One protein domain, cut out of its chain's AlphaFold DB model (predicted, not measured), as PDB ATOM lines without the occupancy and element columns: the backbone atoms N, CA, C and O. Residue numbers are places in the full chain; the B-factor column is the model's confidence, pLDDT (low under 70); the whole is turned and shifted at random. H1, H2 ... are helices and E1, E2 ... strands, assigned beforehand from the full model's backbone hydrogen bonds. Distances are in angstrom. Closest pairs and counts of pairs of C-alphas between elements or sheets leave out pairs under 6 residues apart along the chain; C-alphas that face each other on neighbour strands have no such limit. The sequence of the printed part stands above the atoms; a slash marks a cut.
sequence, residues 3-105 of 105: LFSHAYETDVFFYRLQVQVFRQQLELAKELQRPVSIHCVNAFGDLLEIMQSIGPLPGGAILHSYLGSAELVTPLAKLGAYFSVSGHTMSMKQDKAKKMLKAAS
ATOM      1  N   LEU A   3     185.557 110.505 188.594       65.00
ATOM      2  CA  LEU A   3     186.624 111.319 188.010       65.00
ATOM      3  C   LEU A   3     186.118 111.954 186.699       65.00
ATOM      4  O   LEU A   3     185.750 111.223 185.775       65.00
ATOM      5  N   PHE A   4     186.065 113.290 186.623       70.69
ATOM      6  CA  PHE A   4     185.576 114.044 185.456       70.69
ATOM      7  C   PHE A   4     186.524 115.195 185.069       70.69
ATOM      8  O   PHE A   4     186.913 115.958 185.944       70.69
ATOM      9  N   SER A   5     186.874 115.359 183.785       52.59
ATOM     10  CA  SER A   5     187.752 116.450 183.287       52.59
ATOM     11  C   SER A   5     186.976 117.701 182.832       52.59
ATOM     12  O   SER A   5     185.860 117.570 182.333       52.59
ATOM     13  N   HIS A   6     187.555 118.904 182.977       61.41
ATOM     14  CA  HIS A   6     186.828 120.182 182.914       61.41
ATOM     15  C   HIS A   6     187.560 121.361 182.217       61.41
ATOM     16  O   HIS A   6     188.771 121.307 182.010       61.41
ATOM     17  N   ALA A   7     186.819 122.438 181.885       57.81
ATOM     18  CA  ALA A   7     187.219 123.510 180.953       57.81
ATOM     19  C   ALA A   7     187.336 124.945 181.537       57.81
ATOM     20  O   ALA A   7     187.701 125.854 180.791       57.81
ATOM     21  N   TYR A   8     187.037 125.189 182.822       59.19
ATOM     22  CA  TYR A   8     187.064 126.537 183.434       59.19
ATOM     23  C   TYR A   8     187.767 126.580 184.806       59.19
ATOM     24  O   TYR A   8     187.998 125.561 185.446       59.19
ATOM     25  N   GLU A   9     188.150 127.772 185.269       61.28
ATOM     26  CA  GLU A   9     189.042 127.962 186.429       61.28
ATOM     27  C   GLU A   9     188.433 127.490 187.766       61.28
ATOM     28  O   GLU A   9     189.108 126.845 188.569       61.28
ATOM     29  N   THR A  10     187.129 127.701 187.974       61.31
ATOM     30  CA  THR A  10     186.383 127.114 189.104       61.31
ATOM     31  C   THR A  10     186.321 125.592 189.026       61.31
ATOM     32  O   THR A  10     186.377 124.919 190.056       61.31
ATOM     33  N   ASP A  11     186.277 125.027 187.820       70.06
ATOM     34  CA  ASP A  11     186.307 123.580 187.657       70.06
ATOM     35  C   ASP A  11     187.670 122.974 187.982       70.06
ATOM     36  O   ASP A  11     187.729 121.837 188.439       70.06
ATOM     37  N   VAL A  12     188.770 123.706 187.785       78.25
ATOM     38  CA  VAL A  12     190.106 123.208 188.151       78.25
ATOM     39  C   VAL A  12     190.172 122.926 189.654       78.25
ATOM     40  O   VAL A  12     190.755 121.921 190.066       78.25
ATOM     41  N   PHE A  13     189.540 123.766 190.480       86.69
ATOM     42  CA  PHE A  13     189.435 123.519 191.918       86.69
ATOM     43  C   PHE A  13     188.612 122.260 192.222       86.69
ATOM     44  O   PHE A  13     189.086 121.373 192.938       86.69
ATOM     45  N   PHE A  14     187.412 122.137 191.644       87.69
ATOM     46  CA  PHE A  14     186.556 120.965 191.861       87.69
ATOM     47  C   PHE A  14     187.196 119.671 191.360       87.69
ATOM     48  O   PHE A  14     187.097 118.637 192.019       87.69
ATOM     49  N   TYR A  15     187.902 119.727 190.237       88.38
ATOM     50  CA  TYR A  15     188.653 118.605 189.701       88.38
ATOM     51  C   TYR A  15     189.775 118.165 190.648       88.38
ATOM     52  O   TYR A  15     189.885 116.982 190.962       88.38
ATOM     53  N   ARG A  16     190.570 119.106 191.178       92.06
ATOM     54  CA  ARG A  16     191.611 118.789 192.171       92.06
ATOM     55  C   ARG A  16     191.025 118.126 193.416       92.06
ATOM     56  O   ARG A  16     191.610 117.169 193.918       92.06
ATOM     57  N   LEU A  17     189.859 118.586 193.873       94.44
ATOM     58  CA  LEU A  17     189.150 117.959 194.986       94.44
ATOM     59  C   LEU A  17     188.680 116.536 194.638       94.44
ATOM     60  O   LEU A  17     188.866 115.629 195.448       94.44
ATOM     61  N   GLN A  18     188.134 116.314 193.433       94.56
ATOM     62  CA  GLN A  18     187.777 114.968 192.963       94.56
ATOM     63  C   GLN A  18     188.993 114.042 192.969       94.56
ATOM     64  O   GLN A  18     188.910 112.954 193.530       94.56
ATOM     65  N   VAL A  19     190.128 114.483 192.418       95.56
ATOM     66  CA  VAL A  19     191.379 113.710 192.407       95.56
ATOM     67  C   VAL A  19     191.835 113.391 193.830       95.56
ATOM     68  O   VAL A  19     192.149 112.240 194.123       95.56
ATOM     69  N   GLN A  20     191.845 114.375 194.732       96.50
ATOM     70  CA  GLN A  20     192.268 114.180 196.120       96.50
ATOM     71  C   GLN A  20     191.407 113.131 196.835       96.50
ATOM     72  O   GLN A  20     191.940 112.171 197.392       96.50
ATOM     73  N   VAL A  21     190.081 113.290 196.800       97.31
ATOM     74  CA  VAL A  21     189.149 112.366 197.466       97.31
ATOM     75  C   VAL A  21     189.195 110.986 196.812       97.31
ATOM     76  O   VAL A  21     189.181 109.970 197.505       97.31
ATOM     77  N   PHE A  22     189.321 110.932 195.485       97.19
ATOM     78  CA  PHE A  22     189.480 109.686 194.747       97.19
ATOM     79  C   PHE A  22     190.732 108.922 195.202       97.19
ATOM     80  O   PHE A  22     190.654 107.732 195.497       97.19
ATOM     81  N   ARG A  23     191.882 109.591 195.346       97.62
ATOM     82  CA  ARG A  23     193.111 108.944 195.840       97.62
ATOM     83  C   ARG A  23     192.924 108.353 197.236       97.62
ATOM     84  O   ARG A  23     193.196 107.172 197.426       97.62
ATOM     85  N   GLN A  24     192.375 109.134 198.166       97.69
ATOM     86  CA  GLN A  24     192.117 108.690 199.541       97.69
ATOM     87  C   GLN A  24     191.198 107.460 199.592       97.69
ATOM     88  O   GLN A  24     191.444 106.521 200.346       97.69
ATOM     89  N   GLN A  25     190.152 107.428 198.763       97.56
ATOM     90  CA  GLN A  25     189.234 106.291 198.703       97.56
ATOM     91  C   GLN A  25     189.882 105.036 198.093       97.56
ATOM     92  O   GLN A  25     189.586 103.930 198.548       97.56
ATOM     93  N   LEU A  26     190.771 105.178 197.099       96.88
ATOM     94  CA  LEU A  26     191.512 104.042 196.535       96.88
ATOM     95  C   LEU A  26     192.506 103.470 197.547       96.88
ATOM     96  O   LEU A  26     192.602 102.252 197.679       96.88
ATOM     97  N   GLU A  27     193.225 104.334 198.264       97.31
ATOM     98  CA  GLU A  27     194.162 103.926 199.315       97.31
ATOM     99  C   GLU A  27     193.438 103.156 200.424       97.31
ATOM    100  O   GLU A  27     193.846 102.043 200.761       97.31
ATOM    101  N   LEU A  28     192.302 103.676 200.896       97.50
ATOM    102  CA  LEU A  28     191.475 102.998 201.892       97.50
ATOM    103  C   LEU A  28     190.951 101.644 201.386       97.50
ATOM    104  O   LEU A  28     190.974 100.649 202.106       97.50
ATOM    105  N   ALA A  29     190.486 101.574 200.137       96.94
ATOM    106  CA  ALA A  29     190.016 100.316 199.565       96.94
ATOM    107  C   ALA A  29     191.134  99.272 199.439       96.94
ATOM    108  O   ALA A  29     190.891  98.085 199.665       96.94
ATOM    109  N   LYS A  30     192.357  99.710 199.113       95.81
ATOM    110  CA  LYS A  30     193.544  98.853 199.074       95.81
ATOM    111  C   LYS A  30     193.896  98.329 200.465       95.81
ATOM    112  O   LYS A  30     194.110  97.126 200.600       95.81
ATOM    113  N   GLU A  31     193.920  99.201 201.473       97.19
ATOM    114  CA  GLU A  31     194.184  98.839 202.873       97.19
ATOM    115  C   GLU A  31     193.175  97.803 203.382       97.19
ATOM    116  O   GLU A  31     193.553  96.777 203.941       97.19
ATOM    117  N   LEU A  32     191.889  98.029 203.106       97.50
ATOM    118  CA  LEU A  32     190.805  97.143 203.531       97.50
ATOM    119  C   LEU A  32     190.599  95.929 202.610       97.50
ATOM    120  O   LEU A  32     189.713  95.115 202.872       97.50
ATOM    121  N   GLN A  33     191.360  95.822 201.517       96.31
ATOM    122  CA  GLN A  33     191.210  94.793 200.481       96.31
ATOM    123  C   GLN A  33     189.769  94.671 199.945       96.31
ATOM    124  O   GLN A  33     189.262  93.577 199.697       96.31
ATOM    125  N   ARG A  34     189.079  95.805 199.771       97.56
ATOM    126  CA  ARG A  34     187.682  95.851 199.310       97.56
ATOM    127  C   ARG A  34     187.603  96.179 197.816       97.56
ATOM    128  O   ARG A  34     188.391  96.999 197.342       97.56
ATOM    129  N   PRO A  35     186.639  95.599 197.076       97.06
ATOM    130  CA  PRO A  35     186.376  96.003 195.702       97.06
ATOM    131  C   PRO A  35     185.869  97.446 195.636       97.06
ATOM    132  O   PRO A  35     185.119  97.891 196.509       97.06
ATOM    133  N   VAL A  36     186.207  98.151 194.554       96.94
ATOM    134  CA  VAL A  36     185.688  99.499 194.267       96.94
ATOM    135  C   VAL A  36     184.914  99.554 192.957       96.94
ATOM    136  O   VAL A  36     185.234  98.862 191.995       96.94
ATOM    137  N   SER A  37     183.911 100.431 192.904       97.44
ATOM    138  CA  SER A  37     183.238 100.825 191.663       97.44
ATOM    139  C   SER A  37     183.659 102.246 191.287       97.44
ATOM    140  O   SER A  37     183.447 103.204 192.043       97.44
ATOM    141  N   ILE A  38     184.299 102.378 190.128       97.25
ATOM    142  CA  ILE A  38     184.905 103.605 189.618       97.25
ATOM    143  C   ILE A  38     184.132 104.066 188.388       97.25
ATOM    144  O   ILE A  38     183.978 103.343 187.412       97.25
ATOM    145  N   HIS A  39     183.687 105.306 188.425       95.44
ATOM    146  CA  HIS A  39     183.121 106.052 187.325       95.44
ATOM    147  C   HIS A  39     184.162 107.064 186.845       95.44
ATOM    148  O   HIS A  39     184.718 107.821 187.642       95.44
ATOM    149  N   CYS A  40     184.426 107.075 185.543       94.88
ATOM    150  CA  CYS A  40     185.400 107.967 184.933       94.88
ATOM    151  C   CYS A  40     184.874 108.459 183.588       94.88
ATOM    152  O   CYS A  40     184.493 107.657 182.734       94.88
ATOM    153  N   VAL A  41     184.880 109.775 183.393       92.12
ATOM    154  CA  VAL A  41     184.454 110.427 182.154       92.12
ATOM    155  C   VAL A  41     185.490 111.479 181.789       92.12
ATOM    156  O   VAL A  41     185.849 112.323 182.600       92.12
ATOM    157  N   ASN A  42     186.005 111.420 180.561       90.75
ATOM    158  CA  ASN A  42     187.002 112.361 180.030       90.75
ATOM    159  C   ASN A  42     188.317 112.496 180.837       90.75
ATOM    160  O   ASN A  42     189.112 113.371 180.522       90.75
ATOM    161  N   ALA A  43     188.586 111.625 181.818       95.25
ATOM    162  CA  ALA A  43     189.771 111.679 182.689       95.25
ATOM    163  C   ALA A  43     190.518 110.328 182.767       95.25
ATOM    164  O   ALA A  43     191.125 109.979 183.775       95.25
ATOM    165  N   PHE A  44     190.444 109.511 181.710       95.31
ATOM    166  CA  PHE A  44     190.996 108.149 181.739       95.31
ATOM    167  C   PHE A  44     192.532 108.096 181.818       95.31
ATOM    168  O   PHE A  44     193.067 107.105 182.311       95.31
ATOM    169  N   GLY A  45     193.230 109.135 181.343       95.44
ATOM    170  CA  GLY A  45     194.681 109.267 181.514       95.44
ATOM    171  C   GLY A  45     195.043 109.429 182.989       95.44
ATOM    172  O   GLY A  45     195.758 108.595 183.538       95.44
ATOM    173  N   ASP A  46     194.428 110.410 183.650       96.00
ATOM    174  CA  ASP A  46     194.618 110.667 185.082       96.00
ATOM    175  C   ASP A  46     194.226 109.452 185.933       96.00
ATOM    176  O   ASP A  46     194.918 109.097 186.884       96.00
ATOM    177  N   LEU A  47     193.136 108.763 185.570       97.00
ATOM    178  CA  LEU A  47     192.732 107.514 186.217       97.00
ATOM    179  C   LEU A  47     193.858 106.474 186.175       97.00
ATOM    180  O   LEU A  47     194.166 105.871 187.204       97.00
ATOM    181  N   LEU A  48     194.452 106.253 184.997       97.44
ATOM    182  CA  LEU A  48     195.538 105.293 184.838       97.44
ATOM    183  C   LEU A  48     196.748 105.695 185.688       97.44
ATOM    184  O   LEU A  48     197.261 104.853 186.422       97.44
ATOM    185  N   GLU A  49     197.161 106.962 185.645       97.75
ATOM    186  CA  GLU A  49     198.285 107.472 186.442       97.75
ATOM    187  C   GLU A  49     198.048 107.296 187.947       97.75
ATOM    188  O   GLU A  49     198.916 106.810 188.679       97.75
ATOM    189  N   ILE A  50     196.845 107.625 188.426       97.25
ATOM    190  CA  ILE A  50     196.489 107.471 189.836       97.25
ATOM    191  C   ILE A  50     196.524 105.992 190.238       97.25
ATOM    192  O   ILE A  50     197.173 105.656 191.233       97.25
ATOM    193  N   MET A  51     195.884 105.106 189.469       96.56
ATOM    194  CA  MET A  51     195.877 103.668 189.758       96.56
ATOM    195  C   MET A  51     197.289 103.067 189.712       96.56
ATOM    196  O   MET A  51     197.627 102.254 190.567       96.56
ATOM    197  N   GLN A  52     198.145 103.498 188.781       97.38
ATOM    198  CA  GLN A  52     199.553 103.086 188.734       97.38
ATOM    199  C   GLN A  52     200.324 103.545 189.975       97.38
ATOM    200  O   GLN A  52     201.081 102.758 190.539       97.38
ATOM    201  N   SER A  53     200.107 104.786 190.428       97.69
ATOM    202  CA  SER A  53     200.791 105.337 191.607       97.69
ATOM    203  C   SER A  53     200.410 104.633 192.915       97.69
ATOM    204  O   SER A  53     201.235 104.519 193.816       97.69
ATOM    205  N   ILE A  54     199.173 104.140 193.016       95.62
ATOM    206  CA  ILE A  54     198.686 103.388 194.182       95.62
ATOM    207  C   ILE A  54     199.073 101.906 194.073       95.62
ATOM    208  O   ILE A  54     199.281 101.235 195.087       95.62
ATOM    209  N   GLY A  55     199.233 101.399 192.852       89.06
ATOM    210  CA  GLY A  55     199.538 100.005 192.560       89.06
ATOM    211  C   GLY A  55     198.280  99.135 192.460       89.06
ATOM    212  O   GLY A  55     197.159  99.646 192.505       89.06
ATOM    213  N   PRO A  56     198.449  97.810 192.311       92.06
ATOM    214  CA  PRO A  56     197.325  96.902 192.127       92.06
ATOM    215  C   PRO A  56     196.321  96.988 193.277       92.06
ATOM    216  O   PRO A  56     196.703  97.088 194.447       92.06
ATOM    217  N   LEU A  57     195.036  96.908 192.935       92.69
ATOM    218  CA  LEU A  57     193.939  96.873 193.897       92.69
ATOM    219  C   LEU A  57     193.563  95.405 194.150       92.69
ATOM    220  O   LEU A  57     192.898  94.806 193.305       92.69
ATOM    221  N   PRO A  58     193.971  94.793 195.281       90.88
ATOM    222  CA  PRO A  58     193.782  93.358 195.516       90.88
ATOM    223  C   PRO A  58     192.304  92.957 195.616       90.88
ATOM    224  O   PRO A  58     191.947  91.846 195.241       90.88
ATOM    225  N   GLY A  59     191.437  93.870 196.070       94.50
ATOM    226  CA  GLY A  59     189.984  93.678 196.060       94.50
ATOM    227  C   GLY A  59     189.339  93.842 194.676       94.50
ATOM    228  O   GLY A  59     188.157  93.552 194.527       94.50
ATOM    229  N   GLY A  60     190.094  94.296 193.672       96.62
ATOM    230  CA  GLY A  60     189.619  94.594 192.323       96.62
ATOM    231  C   GLY A  60     188.941  95.961 192.185       96.62
ATOM    232  O   GLY A  60     188.543  96.607 193.158       96.62
ATOM    233  N   ALA A  61     188.792  96.410 190.941       97.19
ATOM    234  CA  ALA A  61     188.109  97.652 190.603       97.19
ATOM    235  C   ALA A  61     187.209  97.474 189.384       97.19
ATOM    236  O   ALA A  61     187.679  97.115 188.315       97.19
ATOM    237  N   ILE A  62     185.921  97.775 189.498       97.81
ATOM    238  CA  ILE A  62     185.018  97.807 188.346       97.81
ATOM    239  C   ILE A  62     184.995  99.229 187.792       97.81
ATOM    240  O   ILE A  62     184.529 100.147 188.462       97.81
ATOM    241  N   LEU A  63     185.444  99.408 186.551       97.06
ATOM    242  CA  LEU A  63     185.203 100.618 185.773       97.06
ATOM    243  C   LEU A  63     183.772 100.572 185.242       97.06
ATOM    244  O   LEU A  63     183.458  99.890 184.261       97.06
ATOM    245  N   HIS A  64     182.889 101.266 185.947       95.88
ATOM    246  CA  HIS A  64     181.477 101.356 185.638       95.88
ATOM    247  C   HIS A  64     181.255 102.078 184.308       95.88
ATOM    248  O   HIS A  64     181.734 103.197 184.118       95.88
ATOM    249  N   SER A  65     180.460 101.458 183.428       94.38
ATOM    250  CA  SER A  65     180.078 102.013 182.128       94.38
ATOM    251  C   SER A  65     181.289 102.539 181.344       94.38
ATOM    252  O   SER A  65     181.349 103.715 180.986       94.38
ATOM    253  N   TYR A  66     182.274 101.672 181.111       95.88
ATOM    254  CA  TYR A  66     183.548 102.038 180.505       95.88
ATOM    255  C   TYR A  66     183.385 102.509 179.051       95.88
ATOM    256  O   TYR A  66     182.951 101.758 178.181       95.88
ATOM    257  N   LEU A  67     183.785 103.758 178.784       94.56
ATOM    258  CA  LEU A  67     183.779 104.383 177.449       94.56
ATOM    259  C   LEU A  67     185.184 104.827 176.993       94.56
ATOM    260  O   LEU A  67     185.333 105.581 176.016       94.56
ATOM    261  N   GLY A  68     186.216 104.370 177.713       93.62
ATOM    262  CA  GLY A  68     187.619 104.635 177.417       93.62
ATOM    263  C   GLY A  68     188.083 103.969 176.120       93.62
ATOM    264  O   GLY A  68     187.320 103.317 175.402       93.62
ATOM    265  N   SER A  69     189.343 104.194 175.762       95.56
ATOM    266  CA  SER A  69     189.918 103.617 174.549       95.56
ATOM    267  C   SER A  69     190.323 102.151 174.769       95.56
ATOM    268  O   SER A  69     190.423 101.685 175.908       95.56
ATOM    269  N   ALA A  70     190.524 101.398 173.687       96.62
ATOM    270  CA  ALA A  70     190.923  99.990 173.775       96.62
ATOM    271  C   ALA A  70     192.347  99.839 174.341       96.62
ATOM    272  O   ALA A  70     192.647  98.887 175.053       96.62
ATOM    273  N   GLU A  71     193.202 100.821 174.071       97.19
ATOM    274  CA  GLU A  71     194.609 100.871 174.473       97.19
ATOM    275  C   GLU A  71     194.775 100.956 175.998       97.19
ATOM    276  O   GLU A  71     195.775 100.494 176.540       97.19
ATOM    277  N   LEU A  72     193.780 101.506 176.698       97.38
ATOM    278  CA  LEU A  72     193.787 101.627 178.155       97.38
ATOM    279  C   LEU A  72     193.299 100.362 178.870       97.38
ATOM    280  O   LEU A  72     193.555 100.202 180.060       97.38
ATOM    281  N   VAL A  73     192.644  99.437 178.163       97.44
ATOM    282  CA  VAL A  73     192.073  98.231 178.777       97.44
ATOM    283  C   VAL A  73     193.163  97.355 179.390       97.44
ATOM    284  O   VAL A  73     193.118  97.054 180.578       97.44
ATOM    285  N   THR A  74     194.194  96.997 178.623       97.00
ATOM    286  CA  THR A  74     195.290  96.150 179.115       97.00
ATOM    287  C   THR A  74     196.040  96.738 180.320       97.00
ATOM    288  O   THR A  74     196.217  96.012 181.301       97.00
ATOM    289  N   PRO A  75     196.513  98.003 180.312       97.00
ATOM    290  CA  PRO A  75     197.213  98.553 181.470       97.00
ATOM    291  C   PRO A  75     196.310  98.682 182.705       97.00
ATOM    292  O   PRO A  75     196.781  98.410 183.805       97.00
ATOM    293  N   LEU A  76     195.022  99.009 182.545       97.25
ATOM    294  CA  LEU A  76     194.076  99.051 183.667       97.25
ATOM    295  C   LEU A  76     193.780  97.642 184.211       97.25
ATOM    296  O   LEU A  76     193.777  97.442 185.423       97.25
ATOM    297  N   ALA A  77     193.614  96.642 183.341       96.50
ATOM    298  CA  ALA A  77     193.389  95.250 183.741       96.50
ATOM    299  C   ALA A  77     194.547  94.699 184.591       96.50
ATOM    300  O   ALA A  77     194.319  94.056 185.612       96.50
ATOM    301  N   LYS A  78     195.797  95.029 184.231       95.81
ATOM    302  CA  LYS A  78     196.995  94.666 185.013       95.81
ATOM    303  C   LYS A  78     197.001  95.240 186.436       95.81
ATOM    304  O   LYS A  78     197.711  94.721 187.290       95.81
ATOM    305  N   LEU A  79     196.222  96.291 186.694       96.19
ATOM    306  CA  LEU A  79     196.074  96.923 188.009       96.19
ATOM    307  C   LEU A  79     194.868  96.377 188.799       96.19
ATOM    308  O   LEU A  79     194.570  96.882 189.881       96.19
ATOM    309  N   GLY A  80     194.190  95.345 188.284       94.44
ATOM    310  CA  GLY A  80     193.013  94.729 188.907       94.44
ATOM    311  C   GLY A  80     191.680  95.307 188.426       94.44
ATOM    312  O   GLY A  80     190.666  95.142 189.108       94.44
ATOM    313  N   ALA A  81     191.665  96.009 187.285       96.81
ATOM    314  CA  ALA A  81     190.440  96.573 186.733       96.81
ATOM    315  C   ALA A  81     189.610  95.554 185.929       96.81
ATOM    316  O   ALA A  81     190.132  94.787 185.123       96.81
ATOM    317  N   TYR A  82     188.296  95.646 186.092       96.94
ATOM    318  CA  TYR A  82     187.251  94.995 185.312       96.94
ATOM    319  C   TYR A  82     186.416  96.068 184.610       96.94
ATOM    320  O   TYR A  82     186.274  97.182 185.113       96.94
ATOM    321  N   PHE A  83     185.823  95.739 183.464       97.12
ATOM    322  CA  PHE A  83     185.145  96.717 182.610       97.12
ATOM    323  C   PHE A  83     183.659  96.388 182.513       97.12
ATOM    324  O   PHE A  83     183.270  95.349 181.987       97.12
ATOM    325  N   SER A  84     182.815  97.280 183.029       95.69
ATOM    326  CA  SER A  84     181.366  97.158 182.892       95.69
ATOM    327  C   SER A  84     180.904  97.852 181.614       95.69
ATOM    328  O   SER A  84     181.219  99.020 181.380       95.69
ATOM    329  N   VAL A  85     180.119  97.139 180.810       93.88
ATOM    330  CA  VAL A  85     179.509  97.636 179.572       93.88
ATOM    331  C   VAL A  85     178.046  97.975 179.857       93.88
ATOM    332  O   VAL A  85     177.318  97.167 180.429       93.88
ATOM    333  N   SER A  86     177.608  99.173 179.469       91.94
ATOM    334  CA  SER A  86     176.217  99.625 179.628       91.94
ATOM    335  C   SER A  86     175.626 100.086 178.291       91.94
ATOM    336  O   SER A  86     176.347 100.177 177.292       91.94
ATOM    337  N   GLY A  87     174.338 100.448 178.269       91.38
ATOM    338  CA  GLY A  87     173.693 101.051 177.095       91.38
ATOM    339  C   GLY A  87     174.404 102.308 176.571       91.38
ATOM    340  O   GLY A  87     174.357 102.580 175.375       91.38
ATOM    341  N   HIS A  88     175.173 103.013 177.412       88.19
ATOM    342  CA  HIS A  88     175.985 104.158 176.978       88.19
ATOM    343  C   HIS A  88     177.044 103.779 175.934       88.19
ATOM    344  O   HIS A  88     177.438 104.619 175.129       88.19
ATOM    345  N   THR A  89     177.460 102.512 175.878       89.81
ATOM    346  CA  THR A  89     178.382 101.996 174.851       89.81
ATOM    347  C   THR A  89     177.815 102.180 173.444       89.81
ATOM    348  O   THR A  89     178.571 102.374 172.496       89.81
ATOM    349  N   MET A  90     176.484 102.199 173.299       89.38
ATOM    350  CA  MET A  90     175.816 102.427 172.016       89.38
ATOM    351  C   MET A  90     175.992 103.856 171.487       89.38
ATOM    352  O   MET A  90     175.787 104.087 170.301       89.38
ATOM    353  N   SER A  91     176.403 104.808 172.332       88.56
ATOM    354  CA  SER A  91     176.729 106.175 171.900       88.56
ATOM    355  C   SER A  91     178.151 106.309 171.336       88.56
ATOM    356  O   SER A  91     178.495 107.329 170.739       88.56
ATOM    357  N   MET A  92     179.001 105.285 171.492       90.38
ATOM    358  CA  MET A  92     180.345 105.270 170.914       90.38
ATOM    359  C   MET A  92     180.292 105.024 169.403       90.38
ATOM    360  O   MET A  92     179.464 104.267 168.901       90.38
ATOM    361  N   LYS A  93     181.272 105.571 168.670       93.81
ATOM    362  CA  LYS A  93     181.517 105.160 167.279       93.81
ATOM    363  C   LYS A  93     181.699 103.640 167.215       93.81
ATOM    364  O   LYS A  93     182.476 103.089 167.997       93.81
ATOM    365  N   GLN A  94     181.039 102.986 166.259       94.00
ATOM    366  CA  GLN A  94     180.987 101.522 166.157       94.00
ATOM    367  C   GLN A  94     182.380 100.869 166.171       94.00
ATOM    368  O   GLN A  94     182.598  99.900 166.898       94.00
ATOM    369  N   ASP A  95     183.343 101.420 165.428       95.00
ATOM    370  CA  ASP A  95     184.711 100.886 165.391       95.00
ATOM    371  C   ASP A  95     185.431 101.019 166.735       95.00
ATOM    372  O   ASP A  95     186.165 100.117 167.139       95.00
ATOM    373  N   LYS A  96     185.193 102.120 167.459       93.81
ATOM    374  CA  LYS A  96     185.733 102.322 168.809       93.81
ATOM    375  C   LYS A  96     185.145 101.288 169.771       93.81
ATOM    376  O   LYS A  96     185.896 100.659 170.509       93.81
ATOM    377  N   ALA A  97     183.827 101.087 169.728       93.62
ATOM    378  CA  ALA A  97     183.137 100.114 170.571       93.62
ATOM    379  C   ALA A  97     183.645  98.686 170.321       93.62
ATOM    380  O   ALA A  97     184.025  98.004 171.266       93.62
ATOM    381  N   LYS A  98     183.744  98.255 169.055       94.50
ATOM    382  CA  LYS A  98     184.258  96.921 168.693       94.50
ATOM    383  C   LYS A  98     185.678  96.682 169.207       94.50
ATOM    384  O   LYS A  98     185.951  95.626 169.769       94.50
ATOM    385  N   LYS A  99     186.577  97.657 169.023       95.94
ATOM    386  CA  LYS A  99     187.963  97.566 169.511       95.94
ATOM    387  C   LYS A  99     188.017  97.463 171.033       95.94
ATOM    388  O   LYS A  99     188.742  96.623 171.549       95.94
ATOM    389  N   MET A 100     187.237  98.291 171.729       95.19
ATOM    390  CA  MET A 100     187.173  98.291 173.191       95.19
ATOM    391  C   MET A 100     186.647  96.956 173.730       95.19
ATOM    392  O   MET A 100     187.298  96.357 174.579       95.19
ATOM    393  N   LEU A 101     185.539  96.448 173.181       93.50
ATOM    394  CA  LEU A 101     184.949  95.177 173.608       93.50
ATOM    395  C   LEU A 101     185.899  93.999 173.383       93.50
ATOM    396  O   LEU A 101     186.039  93.166 174.268       93.50
ATOM    397  N   LYS A 102     186.599  93.963 172.241       94.31
ATOM    398  CA  LYS A 102     187.599  92.925 171.947       94.31
ATOM    399  C   LYS A 102     188.811  92.982 172.883       94.31
ATOM    400  O   LYS A 102     189.447  91.965 173.111       94.31
ATOM    401  N   ALA A 103     189.174  94.165 173.374       94.19
ATOM    402  CA  ALA A 103     190.277  94.309 174.319       94.19
ATOM    403  C   ALA A 103     189.883  93.898 175.748       94.19
ATOM    404  O   ALA A 103     190.761  93.537 176.528       94.19
ATOM    405  N   ALA A 104     188.594  93.996 176.092       87.62
ATOM    406  CA  ALA A 104     188.053  93.711 177.423       87.62
ATOM    407  C   ALA A 104     187.534  92.270 177.601       87.62
ATOM    408  O   ALA A 104     187.145  91.910 178.712       87.62
ATOM    409  N   SER A 105     187.508  91.481 176.521       76.81
ATOM    410  CA  SER A 105     187.175  90.049 176.483       76.81
ATOM    411  C   SER A 105     188.418  89.181 176.600       76.81
ATOM    412  O   SER A 105     188.379  88.208 177.378       76.81
TER     413      SER A 105
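This is residues 3 to 105 of the 105 residues of an uncharacterized protein of Aquilegia coerulea (UniProt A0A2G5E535). A small three-stranded parallel sheet makes a wall, and helices H1, H2, H3 and H5 curve past it in a row, each meeting the next. The long H1 and H5 form the row's ends; residues 7 to 13, of which 9 to 13 belong to H1, stick out. The printed part has 103 residues, in the order H1 E1 H2 E2 H3 E3 H4 H5, with sheet order E1 E2 E3. It is mostly helix and compact, with a radius of gyration of the C-alphas of 13.9 A and spans of 36 by 35 by 20 A.

H1, residues 9 to 31, starts at C-alpha 9 (189.042, 127.962, 186.429) and is 33.8 A long. E1 is 36 to 41, 16.4 A; H2 44 to 54, 15.4 A; E2 61 to 63; H3 70 to 77; E3 81 to 83; H4 87 to 91. H5, 94 to 104, 15.4 A, ends at C-alpha 104 (188.053, 93.711, 177.423).

E1 and E2 are parallel, with N 38 and O 62 2.8 A apart; E2 and E3 are parallel, with N 82 and O 61 2.7 A apart. E1, H2, E2 and E2, H3, E3 are strand-helix-strand units, parallel neighbour strands with a helix between, with right-handed crossovers. H1 and H2 only just touch, with 3 pairs of C-alphas within 8 A, closest Glu 27 and Ile 54 at 6.9 A. H3 touches H2, closest C-alphas Leu 48 and Leu 76, 6.5 A, and H5, Ala 70 and Met 100, 4.2 A. Every O i to N i+4 pair is within hydrogen-bond range in H2 and H5, against 18 of 19 in H1, 2 of 4 in H3 and 0 of 1 in H4, where 2 of 2 O i to N i+3 pairs are.

The C-alphas of Glu 9 and Ser 105, the farthest apart, are 39.2 A apart. The printed part has no cut and no long link. Residue 3 and residues 5 to 10 have pLDDT under 70.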